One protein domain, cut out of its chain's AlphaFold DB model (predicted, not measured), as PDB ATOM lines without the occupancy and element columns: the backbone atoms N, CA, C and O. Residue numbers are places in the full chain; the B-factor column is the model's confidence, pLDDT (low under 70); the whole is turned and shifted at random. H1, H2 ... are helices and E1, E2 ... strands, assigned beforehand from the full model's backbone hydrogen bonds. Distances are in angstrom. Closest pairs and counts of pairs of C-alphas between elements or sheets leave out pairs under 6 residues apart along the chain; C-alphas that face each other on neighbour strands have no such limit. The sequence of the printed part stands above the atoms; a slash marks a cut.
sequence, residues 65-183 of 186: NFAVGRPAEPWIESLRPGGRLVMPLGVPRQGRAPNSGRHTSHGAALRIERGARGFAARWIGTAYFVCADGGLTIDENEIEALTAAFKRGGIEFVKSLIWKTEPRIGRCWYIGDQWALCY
ATOM      1  N   ASN A  65     103.646 229.441 234.180       94.75
ATOM      2  CA  ASN A  65     102.632 230.452 233.853       94.75
ATOM      3  C   ASN A  65     101.381 230.370 234.749       94.75
ATOM      4  O   ASN A  65     100.318 230.873 234.379       94.75
ATOM      5  N   PHE A  66     101.511 229.757 235.924       94.62
ATOM      6  CA  PHE A  66     100.505 229.675 236.983       94.62
ATOM      7  C   PHE A  66     101.185 229.810 238.356       94.62
ATOM      8  O   PHE A  66     102.403 229.692 238.462       94.62
ATOM      9  N   ALA A  67     100.421 230.095 239.409       96.25
ATOM     10  CA  ALA A  67     100.964 230.252 240.756       96.25
ATOM     11  C   ALA A  67     100.993 228.945 241.538       96.25
ATOM     12  O   ALA A  67     100.024 228.190 241.528       96.25
ATOM     13  N   VAL A  68     102.068 228.744 242.293       96.75
ATOM     14  CA  VAL A  68     102.215 227.639 243.248       96.75
ATOM     15  C   VAL A  68     102.584 228.154 244.632       96.75
ATOM     16  O   VAL A  68     103.144 229.241 244.767       96.75
ATOM     17  N   GLY A  69     102.310 227.348 245.657       96.56
ATOM     18  CA  GLY A  69     102.760 227.613 247.025       96.56
ATOM     19  C   GLY A  69     104.205 227.189 247.305       96.56
ATOM     20  O   GLY A  69     104.822 227.692 248.236       96.56
ATOM     21  N   ARG A  70     104.764 226.293 246.485       96.31
ATOM     22  CA  ARG A  70     106.143 225.793 246.577       96.31
ATOM     23  C   ARG A  70     106.640 225.339 245.202       96.31
ATOM     24  O   ARG A  70     105.810 224.963 244.373       96.31
ATOM     25  N   PRO A  71     107.953 225.377 244.923       97.06
ATOM     26  CA  PRO A  71     108.497 224.822 243.684       97.06
ATOM     27  C   PRO A  71     108.284 223.301 243.611       97.06
ATOM     28  O   PRO A  71     108.382 222.604 244.623       97.06
ATOM     29  N   ALA A  72     108.024 222.785 242.407       97.69
ATOM     30  CA  ALA A  72     108.043 221.347 242.160       97.69
ATOM     31  C   ALA A  72     109.486 220.836 242.111       97.69
ATOM     32  O   ALA A  72     110.383 221.529 241.626       97.69
ATOM     33  N   GLU A  73     109.701 219.598 242.546       97.81
ATOM     34  CA  GLU A  73     111.034 218.997 242.557       97.81
ATOM     35  C   GLU A  73     111.700 218.962 241.169       97.81
ATOM     36  O   GLU A  73     112.828 219.456 241.050       97.81
ATOM     37  N   PRO A  74     111.025 218.512 240.091       98.19
ATOM     38  CA  PRO A  74     111.644 218.478 238.769       98.19
ATOM     39  C   PRO A  74     112.056 219.858 238.250       98.19
ATOM     40  O   PRO A  74     112.953 219.946 237.413       98.19
ATOM     41  N   TRP A  75     111.443 220.942 238.739       98.62
ATOM     42  CA  TRP A  75     111.776 222.303 238.311       98.62
ATOM     43  C   TRP A  75     113.112 222.785 238.860       98.62
ATOM     44  O   TRP A  75     113.727 223.660 238.259       98.62
ATOM     45  N   ILE A  76     113.540 222.252 240.004       98.44
ATOM     46  CA  ILE A  76     114.811 222.610 240.632       98.44
ATOM     47  C   ILE A  76     115.895 221.619 240.215       98.44
ATOM     48  O   ILE A  76     116.962 222.032 239.761       98.44
ATOM     49  N   GLU A  77     115.601 220.320 240.307       97.81
ATOM     50  CA  GLU A  77     116.575 219.247 240.060       97.81
ATOM     51  C   GLU A  77     116.991 219.145 238.590       97.81
ATOM     52  O   GLU A  77     118.121 218.769 238.290       97.81
ATOM     53  N   SER A  78     116.110 219.526 237.662       98.31
ATOM     54  CA  SER A  78     116.410 219.450 236.229       98.31
ATOM     55  C   SER A  78     117.121 220.690 235.687       98.31
ATOM     56  O   SER A  78     117.375 220.760 234.488       98.31
ATOM     57  N   LEU A  79     117.427 221.704 236.503       98.69
ATOM     58  CA  LEU A  79     118.168 222.865 236.009       98.69
ATOM     59  C   LEU A  79     119.622 222.481 235.723       98.69
ATOM     60  O   LEU A  79     120.356 222.033 236.606       98.69
ATOM     61  N   ARG A  80     120.084 222.749 234.500       98.50
ATOM     62  CA  ARG A  80     121.516 222.685 234.176       98.50
ATOM     63  C   ARG A  80     122.312 223.699 235.005       98.50
ATOM     64  O   ARG A  80     121.732 224.651 235.529       98.50
ATOM     65  N   PRO A  81     123.641 223.551 235.149       98.06
ATOM     66  CA  PRO A  81     124.480 224.648 235.639       98.06
ATOM     67  C   PRO A  81     124.214 225.941 234.844       98.06
ATOM     68  O   PRO A  81     124.250 225.927 233.617       98.06
ATOM     69  N   GLY A  82     123.903 227.046 235.530       98.31
ATOM     70  CA  GLY A  82     123.471 228.311 234.912       98.31
ATOM     71  C   GLY A  82     122.009 228.335 234.436       98.31
ATOM     72  O   GLY A  82     121.537 229.352 233.921       98.31
ATOM     73  N   GLY A  83     121.280 227.230 234.608       98.50
ATOM     74  CA  GLY A  83     119.872 227.090 234.259       98.50
ATOM     75  C   GLY A  83     118.975 227.948 235.149       98.50
ATOM     76  O   GLY A  83     119.298 228.220 236.309       98.50
ATOM     77  N   ARG A  84     117.849 228.409 234.595       98.62
ATOM     78  CA  ARG A  84     116.981 229.406 235.244       98.62
ATOM     79  C   ARG A  84     115.526 228.963 235.309       98.62
ATOM     80  O   ARG A  84     114.946 228.603 234.294       98.62
ATOM     81  N   LEU A  85     114.905 229.098 236.470       98.81
ATOM     82  CA  LEU A  85     113.466 228.947 236.659       98.81
ATOM     83  C   LEU A  85     112.837 230.323 236.877       98.81
ATOM     84  O   LEU A  85     113.310 231.104 237.698       98.81
ATOM     85  N   VAL A  86     111.753 230.618 236.170       98.69
ATOM     86  CA  VAL A  86     110.872 231.747 236.470       98.69
ATOM     87  C   VAL A  86     109.522 231.189 236.880       98.69
ATOM     88  O   VAL A  86     108.865 230.515 236.087       98.69
ATOM     89  N   MET A  87     109.114 231.472 238.115       98.19
ATOM     90  CA  MET A  87     107.870 230.951 238.668       98.19
ATOM     91  C   MET A  87     107.113 231.998 239.490       98.19
ATOM     92  O   MET A  87     107.722 232.733 240.274       98.19
ATOM     93  N   PRO A  88     105.783 232.064 239.356       97.94
ATOM     94  CA  PRO A  88     104.932 232.757 240.303       97.94
ATOM     95  C   PRO A  88     104.780 231.934 241.591       97.94
ATOM     96  O   PRO A  88     104.222 230.837 241.586       97.94
ATOM     97  N   LEU A  89     105.251 232.485 242.706       98.19
ATOM     98  CA  LEU A  89     104.951 232.002 244.050       98.19
ATOM     99  C   LEU A  89     103.725 232.753 244.573       98.19
ATOM    100  O   LEU A  89     103.687 233.982 244.500       98.19
ATOM    101  N   GLY A  90     102.736 232.059 245.125       96.12
ATOM    102  CA  GLY A  90     101.554 232.717 245.668       96.12
ATOM    103  C   GLY A  90     100.627 231.794 246.441       96.12
ATOM    104  O   GLY A  90     100.732 230.574 246.380       96.12
ATOM    105  N   VAL A  91      99.699 232.410 247.168       93.31
ATOM    106  CA  VAL A  91      98.691 231.713 247.979       93.31
ATOM    107  C   VAL A  91      97.293 231.914 247.405       93.31
ATOM    108  O   VAL A  91      96.959 233.037 246.995       93.31
ATOM    109  N   PRO A  92      96.438 230.875 247.399       88.69
ATOM    110  CA  PRO A  92      95.054 231.012 246.970       88.69
ATOM    111  C   PRO A  92      94.285 231.967 247.890       88.69
ATOM    112  O   PRO A  92      94.679 232.274 249.017       88.69
ATOM    113  N   ARG A  93      93.161 232.488 247.398       81.56
ATOM    114  CA  ARG A  93      92.250 233.287 248.220       81.56
ATOM    115  C   ARG A  93      91.355 232.363 249.053       81.56
ATOM    116  O   ARG A  93      90.548 231.636 248.486       81.56
ATOM    117  N   GLN A  94      91.465 232.435 250.379       73.44
ATOM    118  CA  GLN A  94      90.602 231.686 251.301       73.44
ATOM    119  C   GLN A  94      89.165 232.252 251.357       73.44
ATOM    120  O   GLN A  94      88.934 233.427 251.051       73.44
ATOM    121  N   GLY A  95      88.200 231.415 251.765       66.50
ATOM    122  CA  GLY A  95      86.822 231.832 252.084       66.50
ATOM    123  C   GLY A  95      85.940 232.168 250.877       66.50
ATOM    124  O   GLY A  95      85.068 233.030 250.951       66.50
ATOM    125  N   ARG A  96      86.199 231.538 249.731       62.03
ATOM    126  CA  ARG A  96      85.583 231.858 248.441       62.03
ATOM    127  C   ARG A  96      84.694 230.695 247.975       62.03
ATOM    128  O   ARG A  96      85.015 229.537 248.211       62.03
ATOM    129  N   ALA A  97      83.558 231.010 247.347       60.31
ATOM    130  CA  ALA A  97      82.608 230.002 246.869       60.31
ATOM    131  C   ALA A  97      83.262 229.057 245.831       60.31
ATOM    132  O   ALA A  97      84.150 229.515 245.102       60.31
ATOM    133  N   PRO A  98      82.795 227.799 245.685       55.69
ATOM    134  CA  PRO A  98      83.431 226.764 244.851       55.69
ATOM    135  C   PRO A  98      83.719 227.156 243.387       55.69
ATOM    136  O   PRO A  98      84.629 226.606 242.777       55.69
ATOM    137  N   ASN A  99      82.995 228.145 242.842       56.62
ATOM    138  CA  ASN A  99      83.099 228.610 241.448       56.62
ATOM    139  C   ASN A  99      83.772 229.978 241.278       56.62
ATOM    140  O   ASN A  99      83.723 230.587 240.210       56.62
ATOM    141  N   SER A 100      84.356 230.520 242.336       58.62
ATOM    142  CA  SER A 100      85.053 231.795 242.236       58.62
ATOM    143  C   SER A 100      86.478 231.593 241.719       58.62
ATOM    144  O   SER A 100      87.142 230.618 242.061       58.62
ATOM    145  N   GLY A 101      86.946 232.504 240.857       61.78
ATOM    146  CA  GLY A 101      88.244 232.362 240.194       61.78
ATOM    147  C   GLY A 101      89.380 232.095 241.185       61.78
ATOM    148  O   GLY A 101      89.499 232.797 242.195       61.78
ATOM    149  N   ARG A 102      90.215 231.098 240.871       75.75
ATOM    150  CA  ARG A 102      91.323 230.601 241.703       75.75
ATOM    151  C   ARG A 102      92.567 231.480 241.596       75.75
ATOM    152  O   ARG A 102      93.672 230.984 241.445       75.75
ATOM    153  N   HIS A 103      92.404 232.796 241.598       85.56
ATOM    154  CA  HIS A 103      93.549 233.698 241.541       85.56
ATOM    155  C   HIS A 103      94.201 233.837 242.914       85.56
ATOM    156  O   HIS A 103      93.525 233.805 243.947       85.56
ATOM    157  N   THR A 104      95.514 234.029 242.910       89.75
ATOM    158  CA  THR A 104      96.289 234.305 244.120       89.75
ATOM    159  C   THR A 104      95.774 235.539 244.860       89.75
ATOM    160  O   THR A 104      95.462 236.552 244.230       89.75
ATOM    161  N   SER A 105      95.736 235.484 246.193       89.75
ATOM    162  CA  SER A 105      95.471 236.655 247.044       89.75
ATOM    163  C   SER A 105      96.734 237.479 247.312       89.75
ATOM    164  O   SER A 105      96.665 238.702 247.391       89.75
ATOM    165  N   HIS A 106      97.881 236.805 247.381       93.19
ATOM    166  CA  HIS A 106      99.222 237.378 247.412       93.19
ATOM    167  C   HIS A 106     100.085 236.584 246.435       93.19
ATOM    168  O   HIS A 106      99.933 235.362 246.346       93.19
ATOM    169  N   GLY A 107     100.974 237.260 245.713       95.50
ATOM    170  CA  GLY A 107     101.857 236.579 244.783       95.50
ATOM    171  C   GLY A 107     103.033 237.429 244.326       95.50
ATOM    172  O   GLY A 107     102.984 238.661 244.311       95.50
ATOM    173  N   ALA A 108     104.103 236.744 243.953       97.88
ATOM    174  CA  ALA A 108     105.320 237.325 243.424       97.88
ATOM    175  C   ALA A 108     105.892 236.437 242.324       97.88
ATOM    176  O   ALA A 108     105.879 235.214 242.427       97.88
ATOM    177  N   ALA A 109     106.445 237.056 241.289       98.50
ATOM    178  CA  ALA A 109     107.276 236.359 240.324       98.50
ATOM    179  C   ALA A 109     108.710 236.275 240.864       98.50
ATOM    180  O   ALA A 109     109.314 237.291 241.219       98.50
ATOM    181  N   LEU A 110     109.253 235.062 240.908       98.62
ATOM    182  CA  LEU A 110     110.623 234.775 241.315       98.62
ATOM    183  C   LEU A 110     111.427 234.269 240.122       98.62
ATOM    184  O   LEU A 110     110.909 233.547 239.269       98.62
ATOM    185  N   ARG A 111     112.711 234.618 240.096       98.75
ATOM    186  CA  ARG A 111     113.723 233.988 239.249       98.75
ATOM    187  C   ARG A 111     114.676 233.201 240.136       98.75
ATOM    188  O   ARG A 111     115.327 233.800 240.984       98.75
ATOM    189  N   ILE A 112     114.794 231.906 239.890       98.81
ATOM    190  CA  ILE A 112     115.797 231.031 240.490       98.81
ATOM    191  C   ILE A 112     116.864 230.722 239.439       98.81
ATOM    192  O   ILE A 112     116.539 230.517 238.272       98.81
ATOM    193  N   GLU A 113     118.133 230.704 239.822       98.75
ATOM    194  CA  GLU A 113     119.252 230.335 238.955       98.75
ATOM    195  C   GLU A 113     120.166 229.348 239.668       98.75
ATOM    196  O   GLU A 113     120.577 229.584 240.805       98.75
ATOM    197  N   ARG A 114     120.504 228.253 238.988       98.56
ATOM    198  CA  ARG A 114     121.433 227.256 239.512       98.56
ATOM    199  C   ARG A 114     122.872 227.730 239.325       98.56
ATOM    200  O   ARG A 114     123.397 227.724 238.215       98.56
ATOM    201  N   GLY A 115     123.515 228.117 240.420       96.75
ATOM    202  CA  GLY A 115     124.935 228.453 240.470       96.75
ATOM    203  C   GLY A 115     125.812 227.251 240.825       96.75
ATOM    204  O   GLY A 115     125.336 226.141 241.050       96.75
ATOM    205  N   ALA A 116     127.123 227.485 240.925       92.75
ATOM    206  CA  ALA A 116     128.090 226.443 241.284       92.75
ATOM    207  C   ALA A 116     127.977 225.960 242.746       92.75
ATOM    208  O   ALA A 116     128.422 224.860 243.056       92.75
ATOM    209  N   ARG A 117     127.422 226.788 243.644       89.44
ATOM    210  CA  ARG A 117     127.350 226.523 245.097       89.44
ATOM    211  C   ARG A 117     125.931 226.365 245.648       89.44
ATOM    212  O   ARG A 117     125.777 226.063 246.821       89.44
ATOM    213  N   GLY A 118     124.909 226.551 244.817       96.00
ATOM    214  CA  GLY A 118     123.518 226.573 245.258       96.00
ATOM    215  C   GLY A 118     122.631 227.326 244.276       96.00
ATOM    216  O   GLY A 118     122.991 227.495 243.108       96.00
ATOM    217  N   PHE A 119     121.480 227.798 244.750       98.56
ATOM    218  CA  PHE A 119     120.480 228.459 243.916       98.56
ATOM    219  C   PHE A 119     120.313 229.925 244.308       98.56
ATOM    220  O   PHE A 119     119.855 230.233 245.409       98.56
ATOM    221  N   ALA A 120     120.637 230.836 243.392       98.50
ATOM    222  CA  ALA A 120     120.303 232.247 243.545       98.50
ATOM    223  C   ALA A 120     118.803 232.433 243.328       98.50
ATOM    224  O   ALA A 120     118.252 231.910 242.363       98.50
ATOM    225  N   ALA A 121     118.148 233.195 244.194       98.50
ATOM    226  CA  ALA A 121     116.743 233.558 244.082       98.50
ATOM    227  C   ALA A 121     116.623 235.076 244.005       98.50
ATOM    228  O   ALA A 121     117.256 235.788 244.772       98.50
ATOM    229  N   ARG A 122     115.801 235.585 243.090       98.12
ATOM    230  CA  ARG A 122     115.545 237.019 242.962       98.12
ATOM    231  C   ARG A 122     114.067 237.279 242.767       98.12
ATOM    232  O   ARG A 122     113.433 236.685 241.893       98.12
ATOM    233  N   TRP A 123     113.545 238.239 243.513       98.44
ATOM    234  CA  TRP A 123     112.235 238.810 243.245       98.44
ATOM    235  C   TRP A 123     112.246 239.621 241.942       98.44
ATOM    236  O   TRP A 123     113.101 240.483 241.724       98.44
ATOM    237  N   ILE A 124     111.308 239.317 241.045       98.38
ATOM    238  CA  ILE A 124     111.090 240.074 239.807       98.38
ATOM    239  C   ILE A 124     110.101 241.208 240.070       98.38
ATOM    240  O   ILE A 124     110.325 242.331 239.624       98.38
ATOM    241  N   GLY A 125     108.997 240.897 240.748       98.06
ATOM    242  CA  GLY A 125     107.862 241.795 240.896       98.06
ATOM    243  C   GLY A 125     106.675 241.115 241.571       98.06
ATOM    244  O   GLY A 125     106.593 239.885 241.623       98.06
ATOM    245  N   THR A 126     105.721 241.910 242.049       97.62
ATOM    246  CA  THR A 126     104.399 241.411 242.447       97.62
ATOM    247  C   THR A 126     103.681 240.875 241.213       97.62
ATOM    248  O   THR A 126     103.644 241.543 240.180       97.62
ATOM    249  N   ALA A 127     103.106 239.680 241.309       94.44
ATOM    250  CA  ALA A 127     102.385 239.072 240.201       94.44
ATOM    251  C   ALA A 127     101.253 238.181 240.707       94.44
ATOM    252  O   ALA A 127     101.398 237.507 241.724       94.44
ATOM    253  N   TYR A 128     100.140 238.159 239.975       93.56
ATOM    254  CA  TYR A 128      98.960 237.379 240.333       93.56
ATOM    255  C   TYR A 128      98.591 236.442 239.196       93.56
ATOM    256  O   TYR A 128      98.398 236.875 238.061       93.56
ATOM    257  N   PHE A 129      98.466 235.161 239.515       93.75
ATOM    258  CA  PHE A 129      98.169 234.113 238.546       93.75
ATOM    259  C   PHE A 129      97.006 233.250 239.027       93.75
ATOM    260  O   PHE A 129      96.569 233.343 240.176       93.75
ATOM    261  N   VAL A 130      96.482 232.427 238.120       92.06
ATOM    262  CA  VAL A 130      95.634 231.293 238.498       92.06
ATOM    263  C   VAL A 130      96.490 230.333 239.327       92.06
ATOM    264  O   VAL A 130      97.632 230.069 238.962       92.06
ATOM    265  N   CYS A 131      95.972 229.872 240.459       92.06
ATOM    266  CA  CYS A 131      96.643 228.919 241.335       92.06
ATOM    267  C   CYS A 131      96.617 227.530 240.705       92.06
ATOM    268  O   CYS A 131      95.628 227.153 240.070       92.06
ATOM    269  N   ALA A 132      97.694 226.786 240.920       90.69
ATOM    270  CA  ALA A 132      97.809 225.401 240.511       90.69
ATOM    271  C   ALA A 132      96.715 224.527 241.135       90.69
ATOM    272  O   ALA A 132      96.143 224.848 242.181       90.69
ATOM    273  N   ASP A 133      96.459 223.403 240.477       85.88
ATOM    274  CA  ASP A 133      95.580 222.337 240.943       85.88
ATOM    275  C   ASP A 133      96.355 221.007 240.972       85.88
ATOM    276  O   ASP A 133      97.514 220.945 240.551       85.88
ATOM    277  N   GLY A 134      95.734 219.940 241.472       87.88
ATOM    278  CA  GLY A 134      96.327 218.605 241.500       87.88
ATOM    279  C   GLY A 134      97.552 218.518 242.416       87.88
ATOM    280  O   GLY A 134      97.533 219.024 243.539       87.88
ATOM    281  N   GLY A 135      98.627 217.874 241.952       87.75
ATOM    282  CA  GLY A 135      99.815 217.576 242.769       87.75
ATOM    283  C   GLY A 135     100.615 218.793 243.265       87.75
ATOM    284  O   GLY A 135     101.522 218.629 244.080       87.75
ATOM    285  N   LEU A 136     100.281 219.998 242.793       91.62
ATOM    286  CA  LEU A 136     100.899 221.274 243.185       91.62
ATOM    287  C   LEU A 136     100.066 222.076 244.192       91.62
ATOM    288  O   LEU A 136     100.432 223.200 244.545       91.62
ATOM    289  N   THR A 137      98.943 221.515 244.640       91.75
ATOM    290  CA  THR A 137      98.182 222.065 245.760       91.75
ATOM    291  C   THR A 137      98.976 221.954 247.061       91.75
ATOM    292  O   THR A 137      99.793 221.049 247.241       91.75
ATOM    293  N   ILE A 138      98.756 222.923 247.945       92.06
ATOM    294  CA  ILE A 138      99.357 222.997 249.279       92.06
ATOM    295  C   ILE A 138      98.251 222.956 250.332       92.06
ATOM    296  O   ILE A 138      97.114 223.347 250.042       92.06
ATOM    297  N   ASP A 139      98.571 222.466 251.527       92.50
ATOM    298  CA  ASP A 139      97.588 222.312 252.602       92.50
ATOM    299  C   ASP A 139      97.248 223.639 253.312       92.50
ATOM    300  O   ASP A 139      97.829 224.695 253.049       92.50
ATOM    301  N   GLU A 140      96.256 223.613 254.208       91.69
ATOM    302  CA  GLU A 140      95.802 224.816 254.920       91.69
ATOM    303  C   GLU A 140      96.898 225.459 255.784       91.69
ATOM    304  O   GLU A 140      96.965 226.690 255.847       91.69
ATOM    305  N   ASN A 141      97.789 224.659 256.380       94.38
ATOM    306  CA  ASN A 141      98.887 225.153 257.211       94.38
ATOM    307  C   ASN A 141      99.946 225.846 256.347       94.38
ATOM    308  O   ASN A 141     100.422 226.931 256.689       94.38
ATOM    309  N   GLU A 142     100.291 225.253 255.202       94.62
ATOM    310  CA  GLU A 142     101.184 225.859 254.214       94.62
ATOM    311  C   GLU A 142     100.603 227.181 253.694       94.62
ATOM    312  O   GLU A 142     101.320 228.186 253.614       94.62
ATOM    313  N   ILE A 143      99.297 227.215 253.391       94.38
ATOM    314  CA  ILE A 143      98.606 228.430 252.942       94.38
ATOM    315  C   ILE A 143      98.672 229.512 254.022       94.38
ATOM    316  O   ILE A 143      98.978 230.665 253.702       94.38
ATOM    317  N   GLU A 144      98.387 229.181 255.283       95.31
ATOM    318  CA  GLU A 144      98.430 230.135 256.394       95.31
ATOM    319  C   GLU A 144      99.846 230.689 256.603       95.31
ATOM    320  O   GLU A 144     100.038 231.910 256.625       95.31
ATOM    321  N   ALA A 145     100.849 229.811 256.670       96.88
ATOM    322  CA  ALA A 145     102.242 230.189 256.878       96.88
ATOM    323  C   ALA A 145     102.771 231.083 255.747       96.88
ATOM    324  O   ALA A 145     103.389 232.125 255.998       96.88
ATOM    325  N   LEU A 146     102.497 230.718 254.491       96.81
ATOM    326  CA  LEU A 146     102.934 231.500 253.338       96.81
ATOM    327  C   LEU A 146     102.171 232.831 253.248       96.81
ATOM    328  O   LEU A 146     102.764 233.867 252.943       96.81
ATOM    329  N   THR A 147     100.883 232.853 253.611       96.56
ATOM    330  CA  THR A 147     100.103 234.097 253.737       96.56
ATOM    331  C   THR A 147     100.711 235.029 254.785       96.56
ATOM    332  O   THR A 147     100.852 236.230 254.537       96.56
ATOM    333  N   ALA A 148     101.096 234.502 255.949       97.31
ATOM    334  CA  ALA A 148     101.756 235.276 256.995       97.31
ATOM    335  C   ALA A 148     103.109 235.837 256.521       97.31
ATOM    336  O   ALA A 148     103.418 236.999 256.794       97.31
ATOM    337  N   ALA A 149     103.885 235.061 255.756       98.00
ATOM    338  CA  ALA A 149     105.143 235.519 255.167       98.00
ATOM    339  C   ALA A 149     104.947 236.666 254.163       98.00
ATOM    340  O   ALA A 149     105.654 237.673 254.243       98.00
ATOM    341  N   PHE A 150     103.950 236.571 253.276       97.75
ATOM    342  CA  PHE A 150     103.604 237.665 252.364       97.75
ATOM    343  C   PHE A 150     103.179 238.933 253.109       97.75
ATOM    344  O   PHE A 150     103.653 240.017 252.776       97.75
ATOM    345  N   LYS A 151     102.332 238.815 254.142       97.00
ATOM    346  CA  LYS A 151     101.879 239.964 254.947       97.00
ATOM    347  C   LYS A 151     103.010 240.642 255.717       97.00
ATOM    348  O   LYS A 151     102.978 241.856 255.889       97.00
ATOM    349  N   ARG A 152     103.997 239.870 256.178       97.62
ATOM    350  CA  ARG A 152     105.183 240.401 256.861       97.62
ATOM    351  C   ARG A 152     106.091 241.203 255.917       97.62
ATOM    352  O   ARG A 152     106.841 242.049 256.393       97.62
ATOM    353  N   GLY A 153     106.011 240.962 254.606       97.38
ATOM    354  CA  GLY A 153     106.857 241.601 253.598       97.38
ATOM    355  C   GLY A 153     108.281 241.038 253.556       97.38
ATOM    356  O   GLY A 153     108.588 240.020 254.186       97.38
ATOM    357  N   GLY A 154     109.148 241.689 252.781       97.62
ATOM    358  CA  GLY A 154     110.567 241.356 252.663       97.62
ATOM    359  C   GLY A 154     110.912 240.344 251.570       97.62
ATOM    360  O   GLY A 154     112.084 240.016 251.402       97.62
ATOM    361  N   ILE A 155     109.933 239.867 250.795       98.06
ATOM    362  CA  ILE A 155     110.189 238.951 249.673       98.06
ATOM    363  C   ILE A 155     111.105 239.584 248.615       98.06
ATOM    364  O   ILE A 155     111.873 238.889 247.962       98.06
ATOM    365  N   GLU A 156     111.081 240.906 248.473       98.00
ATOM    366  CA  GLU A 156     111.939 241.683 247.582       98.00
ATOM    367  C   GLU A 156     113.436 241.578 247.921       98.00
ATOM    368  O   GLU A 156     114.278 241.849 247.064       98.00
ATOM    369  N   PHE A 157     113.772 241.150 249.142       98.25
ATOM    370  CA  PHE A 157     115.147 241.010 249.622       98.25
ATOM    371  C   PHE A 157     115.680 239.576 249.563       98.25
ATOM    372  O   PHE A 157     116.824 239.353 249.958       98.25
ATOM    373  N   VAL A 158     114.886 238.593 249.117       98.31
ATOM    374  CA  VAL A 158     115.370 237.209 248.985       98.31
ATOM    375  C   VAL A 158     116.489 237.133 247.950       98.31
ATOM    376  O   VAL A 158     116.443 237.804 246.916       98.31
ATOM    377  N   LYS A 159     117.489 236.307 248.252       98.38
ATOM    378  CA  LYS A 159     118.721 236.153 247.474       98.38
ATOM    379  C   LYS A 159     119.052 234.712 247.129       98.38
ATOM    380  O   LYS A 159     119.753 234.459 246.151       98.38
ATOM    381  N   SER A 160     118.545 233.761 247.906       98.38
ATOM    382  CA  SER A 160     118.815 232.341 247.709       98.38
ATOM    383  C   SER A 160     117.578 231.481 247.911       98.38
ATOM    384  O   SER A 160     116.655 231.829 248.655       98.38
ATOM    385  N   LEU A 161     117.587 230.343 247.223       98.56
ATOM    386  CA  LEU A 161     116.754 229.190 247.514       98.56
ATOM    387  C   LEU A 161     117.646 228.136 248.178       98.56
ATOM    388  O   LEU A 161     118.602 227.648 247.575       98.56
ATOM    389  N   ILE A 162     117.313 227.775 249.411       98.12
ATOM    390  CA  ILE A 162     117.846 226.592 250.079       98.12
ATOM    391  C   ILE A 162     116.986 225.411 249.647       98.12
ATOM    392  O   ILE A 162     115.758 225.491 249.701       98.12
ATOM    393  N   TRP A 163     117.625 224.339 249.189       97.81
ATOM    394  CA  TRP A 163     116.956 223.180 248.606       97.81
ATOM    395  C   TRP A 163     117.496 221.895 249.227       97.81
ATOM    396  O   TRP A 163     118.711 221.684 249.215       97.81
ATOM    397  N   LYS A 164     116.605 221.078 249.811       96.50
ATOM    398  CA  LYS A 164     116.890 219.784 250.470       96.50
ATOM    399  C   LYS A 164     118.089 219.819 251.433       96.50
ATOM    400  O   LYS A 164     118.823 218.848 251.594       96.50
ATOM    401  N   THR A 165     118.306 220.975 252.049       94.31
ATOM    402  CA  THR A 165     119.400 221.270 252.975       94.31
ATOM    403  C   THR A 165     118.877 222.174 254.084       94.31
ATOM    404  O   THR A 165     117.832 222.812 253.938       94.31
ATOM    405  N   GLU A 166     119.568 222.204 255.221       92.75
ATOM    406  CA  GLU A 166     119.085 222.912 256.404       92.75
ATOM    407  C   GLU A 166     119.301 224.435 256.283       92.75
ATOM    408  O   GLU A 166     120.440 224.887 256.114       92.75
ATOM    409  N   PRO A 167     118.236 225.256 256.365       92.50
ATOM    410  CA  PRO A 167     118.369 226.705 256.322       92.50
ATOM    411  C   PRO A 167     118.828 227.271 257.670       92.50
ATOM    412  O   PRO A 167     118.509 226.758 258.742       92.50
ATOM    413  N   ARG A 168     119.509 228.422 257.639       88.12
ATOM    414  CA  ARG A 168     119.821 229.177 258.861       88.12
ATOM    415  C   ARG A 168     118.578 229.912 259.360       88.12
ATOM    416  O   ARG A 168     118.115 230.870 258.736       88.12
ATOM    417  N   ILE A 169     118.062 229.490 260.511       86.06
ATOM    418  CA  ILE A 169     116.890 230.105 261.148       86.06
ATOM    419  C   ILE A 169     117.129 231.610 261.371       86.06
ATOM    420  O   ILE A 169     118.223 232.042 261.727       86.06
ATOM    421  N   GLY A 170     116.098 232.424 261.130       89.38
ATOM    422  CA  GLY A 170     116.150 233.884 261.291       89.38
ATOM    423  C   GLY A 170     116.791 234.645 260.123       89.38
ATOM    424  O   GLY A 170     116.731 235.872 260.095       89.38
ATOM    425  N   ARG A 171     117.356 233.945 259.131       94.94
ATOM    426  CA  ARG A 171     117.880 234.536 257.883       94.94
ATOM    427  C   ARG A 171     117.000 234.255 256.665       94.94
ATOM    428  O   ARG A 171     117.393 234.566 255.541       94.94
ATOM    429  N   CYS A 172     115.810 233.699 256.885       97.56
ATOM    430  CA  CYS A 172     114.906 233.300 255.819       97.56
ATOM    431  C   CYS A 172     113.596 234.080 255.826       97.56
ATOM    432  O   CYS A 172     113.022 234.370 256.876       97.56
ATOM    433  N   TRP A 173     113.130 234.415 254.626       98.19
ATOM    434  CA  TRP A 173     111.802 234.963 254.399       98.19
ATOM    435  C   TRP A 173     110.733 233.883 254.594       98.19
ATOM    436  O   TRP A 173     109.703 234.130 255.215       98.19
ATOM    437  N   TYR A 174     110.973 232.666 254.121       98.19
ATOM    438  CA  TYR A 174     110.052 231.549 254.310       98.19
ATOM    439  C   TYR A 174     110.832 230.242 254.408       98.19
ATOM    440  O   TYR A 174     111.829 230.080 253.706       98.19
ATOM    441  N   ILE A 175     110.380 229.341 255.278       97.69
ATOM    442  CA  ILE A 175     110.911 227.985 255.436       97.69
ATOM    443  C   ILE A 175     109.718 227.037 255.302       97.69
ATOM    444  O   ILE A 175     108.771 227.142 256.081       97.69
ATOM    445  N   GLY A 176     109.768 226.161 254.304       95.56
ATOM    446  CA  GLY A 176     108.827 225.065 254.094       95.56
ATOM    447  C   GLY A 176     109.527 223.711 254.215       95.56
ATOM    448  O   GLY A 176     110.694 223.633 254.603       95.56
ATOM    449  N   ASP A 177     108.825 222.634 253.870       93.75
ATOM    450  CA  ASP A 177     109.416 221.294 253.880       93.75
ATOM    451  C   ASP A 177     110.414 221.114 252.728       93.75
ATOM    452  O   ASP A 177     110.051 221.224 251.561       93.75
ATOM    453  N   GLN A 178     111.679 220.841 253.051       95.44
ATOM    454  CA  GLN A 178     112.791 220.689 252.101       95.44
ATOM    455  C   GLN A 178     113.139 221.929 251.257       95.44
ATOM    456  O   GLN A 178     113.957 221.827 250.339       95.44
ATOM    457  N   TRP A 179     112.589 223.109 251.550       97.81
ATOM    458  CA  TRP A 179     112.974 224.337 250.853       97.81
ATOM    459  C   TRP A 179     112.838 225.585 251.722       97.81
ATOM    460  O   TRP A 179     111.998 225.662 252.617       97.81
ATOM    461  N   ALA A 180     113.645 226.604 251.437       98.38
ATOM    462  CA  ALA A 180     113.507 227.915 252.058       98.38
ATOM    463  C   ALA A 180     113.963 229.030 251.117       98.38
ATOM    464  O   ALA A 180     114.889 228.850 250.331       98.38
ATOM    465  N   LEU A 181     113.353 230.208 251.228       98.56
ATOM    466  CA  LEU A 181     113.828 231.427 250.572       98.56
ATOM    467  C   LEU A 181     114.520 232.305 251.603       98.56
ATOM    468  O   LEU A 181     113.903 232.675 252.607       98.56
ATOM    469  N   CYS A 182     115.781 232.651 251.357       98.44
ATOM    470  CA  CYS A 182     116.620 233.311 252.349       98.44
ATOM    471  C   CYS A 182     117.294 234.583 251.831       98.44
ATOM    472  O   CYS A 182     117.379 234.826 250.628       98.44
ATOM    473  N   TYR A 183     117.707 235.438 252.768       97.94
ATOM    474  CA  TYR A 183     118.289 236.759 252.493       97.94
ATOM    475  C   TYR A 183     119.803 236.719 252.254       97.94
ATOM    476  O   TYR A 183     120.396 237.716 251.839       97.94
TER     477      TYR A 183
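AT A GLANCE: This is residues 65 to 183 of the 186 residues of the protein "L-isoaspartyl protein carboxyl methyltransferase" of Rhizobium sp. N4311 (UniProt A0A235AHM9). A twisted, curled sheet of six strands bends round from the long strands E1, E2 and E3 to the short strands E4, E6 and E5, and helix H2 packs on one face, meeting E1 and E2 on one side and E5 on the other. The short helix H1 is on the opposite face, and residues 95 to 100 of the loop between E1 and E2 stick out at one end of the longest axis. The printed part has 119 residues, with two named helices and six named strands in the order H1 E1 E2 E3 H2 E4 E5 E6; the sheet order is E1, E2, E3, E4, E6, E5, all antiparallel, and the class is mixed, helices and strands. It is compact, with a radius of gyration of the C-alphas of 13.8 A, though elongated in outline, spanning 46 by 29 by 24 A.

HOW THE PARTS SIT: H1, residues 73 to 77, is on the sheet at a height of 8.9 A. E1, residues 79 to 92, is an edge strand and bends by 125 degrees at residue 82. E2, residues 104 to 114, forms a hairpin with E1, with N 87 and O 110 at 3.0 A; H1 lies only just over E2, with 3 of its 5 C-alphas falling on it. E3, residues 119 to 126, completes a meander E1 E2 E3, each strand the antiparallel neighbour of the one before, with N 111 and O 122 at 2.8 A. H2, residues 140 to 152, is on the face opposite to H1; its closest C-alphas to E1 are those of Ile 143 and Val 91, 6.0 A apart. E4, residues 160 to 163, is antiparallel to E3 at 122 degrees, with N 161 and O 119 at 2.9 A. E5, residues 172 to 176, is the other edge strand; the closest C-alphas of E5 and H2 are those of Tyr 174 and Ala 149, 6.4 A. E6, residues 179 to 182, is an inner strand, with N 162 and O 180 of E4 and E6 at 2.8 A, and forms a hairpin with E5, with N 173 and O 181 at 2.8 A. Every O i to N i+4 pair is within hydrogen-bond range in H1 and H2.

IN THESE COORDINATES: H1 begins at C-alpha 73 (111.034, 218.997, 242.557). E1 measures 26.8 A, E2 26.5 A, E3 20.7 A and H2 18.3 A from first to last C-alpha. E6 ends at C-alpha 182 (116.620, 233.311, 252.349).

THE WHOLE: The two C-alphas farthest apart are those of Ala 97 and Ala 116, 46.0 A. The printed part has no cut. The links E1 to E2 and E3 to H2 are long. The mean pLDDT of the printed part is 93.2, and residues 95 to 101 are under 70.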